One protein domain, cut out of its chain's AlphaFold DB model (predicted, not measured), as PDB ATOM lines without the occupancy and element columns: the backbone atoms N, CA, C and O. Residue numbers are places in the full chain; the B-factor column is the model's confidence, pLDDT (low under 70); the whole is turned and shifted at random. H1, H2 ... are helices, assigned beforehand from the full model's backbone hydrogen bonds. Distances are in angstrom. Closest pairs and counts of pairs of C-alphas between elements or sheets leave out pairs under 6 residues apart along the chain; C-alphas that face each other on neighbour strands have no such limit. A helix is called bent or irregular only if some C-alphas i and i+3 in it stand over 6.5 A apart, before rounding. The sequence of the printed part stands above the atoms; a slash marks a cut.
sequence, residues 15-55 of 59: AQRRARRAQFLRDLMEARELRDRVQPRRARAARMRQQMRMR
ATOM      1  N   ALA A  15      -5.630 -41.096 -20.498       82.12
ATOM      2  CA  ALA A  15      -5.009 -40.850 -19.202       82.12
ATOM      3  C   ALA A  15      -4.220 -42.066 -18.684       82.12
ATOM      4  O   ALA A  15      -3.072 -41.907 -18.271       82.12
ATOM      5  N   GLN A  16      -4.780 -43.275 -18.777       85.56
ATOM      6  CA  GLN A  16      -4.106 -44.512 -18.360       85.56
ATOM      7  C   GLN A  16      -2.872 -44.807 -19.222       85.56
ATOM      8  O   GLN A  16      -1.796 -45.059 -18.679       85.56
ATOM      9  N   ARG A  17      -2.963 -44.641 -20.552       86.31
ATOM     10  CA  ARG A  17      -1.787 -44.744 -21.441       86.31
ATOM     11  C   ARG A  17      -0.674 -43.774 -21.055       86.31
ATOM     12  O   ARG A  17       0.496 -44.154 -21.046       86.31
ATOM     13  N   ARG A  18      -1.019 -42.522 -20.735       85.62
ATOM     14  CA  ARG A  18      -0.043 -41.517 -20.285       85.62
ATOM     15  C   ARG A  18       0.601 -41.911 -18.959       85.62
ATOM     16  O   ARG A  18       1.818 -41.799 -18.844       85.62
ATOM     17  N   ALA A  19      -0.177 -42.420 -18.004       86.31
ATOM     18  CA  ALA A  19       0.339 -42.894 -16.722       86.31
ATOM     19  C   ALA A  19       1.313 -44.073 -16.895       86.31
ATOM     20  O   ALA A  19       2.432 -44.018 -16.380       86.31
ATOM     21  N   ARG A  20       0.946 -45.085 -17.698       86.88
ATOM     22  CA  ARG A  20       1.829 -46.223 -18.016       86.88
ATOM     23  C   ARG A  20       3.101 -45.776 -18.726       86.88
ATOM     24  O   ARG A  20       4.192 -46.209 -18.372       86.88
ATOM     25  N   ARG A  21       2.981 -44.853 -19.685       88.94
ATOM     26  CA  ARG A  21       4.139 -44.290 -20.388       88.94
ATOM     27  C   ARG A  21       5.057 -43.513 -19.449       88.94
ATOM     28  O   ARG A  21       6.267 -43.655 -19.556       88.94
ATOM     29  N   ALA A  22       4.510 -42.720 -18.531       91.94
ATOM     30  CA  ALA A  22       5.309 -41.994 -17.550       91.94
ATOM     31  C   ALA A  22       6.081 -42.952 -16.629       91.94
ATOM     32  O   ALA A  22       7.258 -42.714 -16.381       91.94
ATOM     33  N   GLN A  23       5.452 -44.044 -16.180       92.19
ATOM     34  CA  GLN A  23       6.144 -45.084 -15.414       92.19
ATOM     35  C   GLN A  23       7.264 -45.730 -16.233       92.19
ATOM     36  O   GLN A  23       8.409 -45.730 -15.804       92.19
ATOM     37  N   PHE A  24       6.965 -46.164 -17.455       92.50
ATOM     38  CA  PHE A  24       7.955 -46.782 -18.332       92.50
ATOM     39  C   PHE A  24       9.156 -45.867 -18.621       92.50
ATOM     40  O   PHE A  24      10.293 -46.325 -18.667       92.50
ATOM     41  N   LEU A  25       8.927 -44.562 -18.806       93.81
ATOM     42  CA  LEU A  25      10.011 -43.601 -19.013       93.81
ATOM     43  C   LEU A  25      10.891 -43.443 -17.769       93.81
ATOM     44  O   LEU A  25      12.099 -43.271 -17.924       93.81
ATOM     45  N   ARG A  26      10.318 -43.522 -16.560       90.69
ATOM     46  CA  ARG A  26      11.097 -43.540 -15.313       90.69
ATOM     47  C   ARG A  26      11.975 -44.787 -15.245       90.69
ATOM     48  O   ARG A  26      13.186 -44.651 -15.102       90.69
ATOM     49  N   ASP A  27      11.390 -45.960 -15.465       91.62
ATOM     50  CA  ASP A  27      12.104 -47.241 -15.399       91.62
ATOM     51  C   ASP A  27      13.219 -47.317 -16.461       91.62
ATOM     52  O   ASP A  27      14.322 -47.802 -16.211       91.62
ATOM     53  N   LEU A  28      12.966 -46.774 -17.659       93.62
ATOM     54  CA  LEU A  28      13.959 -46.681 -18.732       93.62
ATOM     55  C   LEU A  28      15.144 -45.800 -18.325       93.62
ATOM     56  O   LEU A  28      16.296 -46.154 -18.595       93.62
ATOM     57  N   MET A  29      14.877 -44.656 -17.693       90.38
ATOM     58  CA  MET A  29      15.927 -43.767 -17.200       90.38
ATOM     59  C   MET A  29      16.756 -44.442 -16.103       90.38
ATOM     60  O   MET A  29      17.983 -44.425 -16.193       90.38
ATOM     61  N   GLU A  30      16.112 -45.119 -15.153       88.62
ATOM     62  CA  GLU A  30      16.787 -45.869 -14.089       88.62
ATOM     63  C   GLU A  30      17.687 -46.982 -14.654       88.62
ATOM     64  O   GLU A  30      18.874 -47.075 -14.328       88.62
ATOM     65  N   ALA A  31      17.173 -47.776 -15.597       89.81
ATOM     66  CA  ALA A  31      17.952 -48.817 -16.261       89.81
ATOM     67  C   ALA A  31      19.149 -48.244 -17.040       89.81
ATOM     68  O   ALA A  31      20.232 -48.843 -17.088       89.81
ATOM     69  N   ARG A  32      18.985 -47.064 -17.652       84.19
ATOM     70  CA  ARG A  32      20.070 -46.379 -18.359       84.19
ATOM     71  C   ARG A  32      21.163 -45.916 -17.399       84.19
ATOM     72  O   ARG A  32      22.338 -46.104 -17.714       84.19
ATOM     73  N   GLU A  33      20.801 -45.362 -16.248       86.19
ATOM     74  CA  GLU A  33      21.759 -44.986 -15.204       86.19
ATOM     75  C   GLU A  33      22.517 -46.198 -14.662       86.19
ATOM     76  O   GLU A  33      23.743 -46.152 -14.520       86.19
ATOM     77  N   LEU A  34      21.819 -47.313 -14.430       88.44
ATOM     78  CA  LEU A  34      22.443 -48.560 -13.997       88.44
ATOM     79  C   LEU A  34      23.477 -49.048 -15.021       88.44
ATOM     80  O   LEU A  34      24.604 -49.401 -14.670       88.44
ATOM     81  N   ARG A  35      23.141 -48.992 -16.312       83.94
ATOM     82  CA  ARG A  35      24.066 -49.344 -17.397       83.94
ATOM     83  C   ARG A  35      25.275 -48.408 -17.466       83.94
ATOM     84  O   ARG A  35      26.379 -48.873 -17.755       83.94
ATOM     85  N   ASP A  36      25.084 -47.121 -17.191       84.12
ATOM     86  CA  ASP A  36      26.166 -46.136 -17.134       84.12
ATOM     87  C   ASP A  36      27.162 -46.443 -16.001       84.12
ATOM     88  O   ASP A  36      28.370 -46.280 -16.194       84.12
ATOM     89  N   ARG A  37      26.672 -46.948 -14.857       81.06
ATOM     90  CA  ARG A  37      27.508 -47.415 -13.735       81.06
ATOM     91  C   ARG A  37      28.281 -48.684 -14.087       81.06
ATOM     92  O   ARG A  37      29.478 -48.762 -13.832       81.06
ATOM     93  N   VAL A  38      27.616 -49.659 -14.709       87.19
ATOM     94  CA  VAL A  38      28.219 -50.963 -15.039       87.19
ATOM     95  C   VAL A  38      29.221 -50.858 -16.197       87.19
ATOM     96  O   VAL A  38      30.161 -51.647 -16.277       87.19
ATOM     97  N   GLN A  39      29.063 -49.893 -17.116       79.00
ATOM     98  CA  GLN A  39      29.915 -49.780 -18.310       79.00
ATOM     99  C   GLN A  39      30.428 -48.350 -18.540       79.00
ATOM    100  O   GLN A  39      30.054 -47.695 -19.525       79.00
ATOM    101  N   PRO A  40      31.375 -47.875 -17.708       78.19
ATOM    102  CA  PRO A  40      31.826 -46.483 -17.721       78.19
ATOM    103  C   PRO A  40      32.417 -46.041 -19.070       78.19
ATOM    104  O   PRO A  40      32.259 -44.887 -19.476       78.19
ATOM    105  N   ARG A  41      33.056 -46.949 -19.825       80.56
ATOM    106  CA  ARG A  41      33.602 -46.632 -21.161       80.56
ATOM    107  C   ARG A  41      32.497 -46.316 -22.176       80.56
ATOM    108  O   ARG A  41      32.615 -45.347 -22.928       80.56
ATOM    109  N   ARG A  42      31.406 -47.093 -22.186       79.62
ATOM    110  CA  ARG A  42      30.281 -46.878 -23.112       79.62
ATOM    111  C   ARG A  42      29.498 -45.615 -22.759       79.62
ATOM    112  O   ARG A  42      29.127 -44.880 -23.673       79.62
ATOM    113  N   ALA A  43      29.334 -45.336 -21.466       80.69
ATOM    114  CA  ALA A  43      28.715 -44.109 -20.966       80.69
ATOM    115  C   ALA A  43      29.449 -42.854 -21.470       80.69
ATOM    116  O   ALA A  43      28.847 -41.981 -22.097       80.69
ATOM    117  N   ARG A  44      30.778 -42.793 -21.284       79.00
ATOM    118  CA  ARG A  44      31.608 -41.664 -21.747       79.00
ATOM    119  C   ARG A  44      31.527 -41.468 -23.262       79.00
ATOM    120  O   ARG A  44      31.304 -40.348 -23.718       79.00
ATOM    121  N   ALA A  45      31.633 -42.548 -24.037       86.12
ATOM    122  CA  ALA A  45      31.541 -42.476 -25.494       86.12
ATOM    123  C   ALA A  45      30.158 -41.995 -25.974       86.12
ATOM    124  O   ALA A  45      30.066 -41.223 -26.927       86.12
ATOM    125  N   ALA A  46      29.074 -42.412 -25.308       85.56
ATOM    126  CA  ALA A  46      27.728 -41.933 -25.615       85.56
ATOM    127  C   ALA A  46      27.571 -40.430 -25.332       85.56
ATOM    128  O   ALA A  46      27.021 -39.718 -26.171       85.56
ATOM    129  N   ARG A  47      28.105 -39.934 -24.205       83.12
ATOM    130  CA  ARG A  47      28.107 -38.497 -23.873       83.12
ATOM    131  C   ARG A  47      28.892 -37.678 -24.895       83.12
ATOM    132  O   ARG A  47      28.382 -36.673 -25.376       83.12
ATOM    133  N   MET A  48      30.086 -38.132 -25.277       87.62
ATOM    134  CA  MET A  48      30.907 -37.447 -26.280       87.62
ATOM    135  C   MET A  48      30.195 -37.378 -27.637       87.62
ATOM    136  O   MET A  48      30.132 -36.312 -28.242       87.62
ATOM    137  N   ARG A  49      29.583 -38.483 -28.091       89.12
ATOM    138  CA  ARG A  49      28.782 -38.492 -29.327       89.12
ATOM    139  C   ARG A  49      27.596 -37.537 -29.255       89.12
ATOM    140  O   ARG A  49      27.341 -36.839 -30.230       89.12
ATOM    141  N   GLN A  50      26.898 -37.487 -28.119       87.75
ATOM    142  CA  GLN A  50      25.799 -36.543 -27.918       87.75
ATOM    143  C   GLN A  50      26.294 -35.100 -28.047       87.75
ATOM    144  O   GLN A  50      25.701 -34.333 -28.794       87.75
ATOM    145  N   GLN A  51      27.399 -34.742 -27.388       90.81
ATOM    146  CA  GLN A  51      27.971 -33.396 -27.487       90.81
ATOM    147  C   GLN A  51      28.375 -33.046 -28.921       90.81
ATOM    148  O   GLN A  51      28.025 -31.975 -29.403       90.81
ATOM    149  N   MET A  52      29.044 -33.956 -29.633       91.38
ATOM    150  CA  MET A  52      29.428 -33.733 -31.033       91.38
ATOM    151  C   MET A  52      28.208 -33.551 -31.943       91.38
ATOM    152  O   MET A  52      28.204 -32.674 -32.810       91.38
ATOM    153  N   ARG A  53      27.153 -34.342 -31.710       89.94
ATOM    154  CA  ARG A  53      25.888 -34.226 -32.437       89.94
ATOM    155  C   ARG A  53      25.216 -32.884 -32.157       89.94
ATOM    156  O   ARG A  53      24.803 -32.234 -33.102       89.94
ATOM    157  N   MET A  54      25.185 -32.432 -30.902       92.12
ATOM    158  CA  MET A  54      24.648 -31.113 -30.528       92.12
ATOM    159  C   MET A  54      25.495 -29.962 -31.093       92.12
ATOM    160  O   MET A  54      24.942 -28.946 -31.487       92.12
ATOM    161  N   ARG A  55      26.822 -30.128 -31.186       90.88
ATOM    162  CA  ARG A  55      27.749 -29.107 -31.710       90.88
ATOM    163  C   ARG A  55      27.528 -28.793 -33.189       90.88
ATOM    164  O   ARG A  55      27.842 -27.698 -33.635       90.88
TER     165      ARG A  55
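Overview. This is residues 15 to 55 of the 59 residues of an uncharacterized protein of Streptomyces nojiriensis (UniProt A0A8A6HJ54). Two helices meet near their ends and make a flat, open L, a long arm H1 and a shorter arm H2, with the corner at the single residue Gln 39. Away from this corner the arms part, and no third part fills the space between them; residues 15 to 31 of H1 and 47 to 55 of H2 stand free. The printed part has 41 residues, with two named helices in the order H1, H2 and no named strand, and its class is all helix. It is only just extended, close to loose, with a radius of gyration of the C-alphas of 13.8 A, and the C-alphas span 37 by 27 by 6 A.

Arrangement. H1, residues 15 to 38, is joined by a tight link of one residue to H2, residues 40 to 55. The two only just touch, and only at the corner by their link, with 3 pairs of C-alphas within 8 A. H1 touches with residues 35 to 36 alone and H2 with residues 42 to 43 alone. The closest C-alphas of the two helices are those of Asp 36 and Ala 43, 5.0 A apart. Their lines stand at a steep tilt of 62 degrees, and they run opposite ways. Their centres are 20.5 A apart. In H1 and H2 every O i to N i+4 pair is within hydrogen-bond range.

Along the chain. H1 begins at C-alpha 15, at (-5.009, -40.850, -19.202), and ends at C-alpha 38, at (28.219, -50.963, -15.039), 35.0 A from first to last C-alpha. H2 begins at C-alpha 40, at (31.826, -46.483, -17.721), and ends at C-alpha 55, at (27.749, -29.107, -31.710), 22.7 A from first to last C-alpha. Neither helix is bent.

Size, cuts and confidence. The two C-alphas farthest apart are those of Ala 15 and Arg 41, at 39.1 A. The printed part has no cut, and its one link is tight. The mean pLDDT of the printed part is 86.9, and no printed residue is under 70.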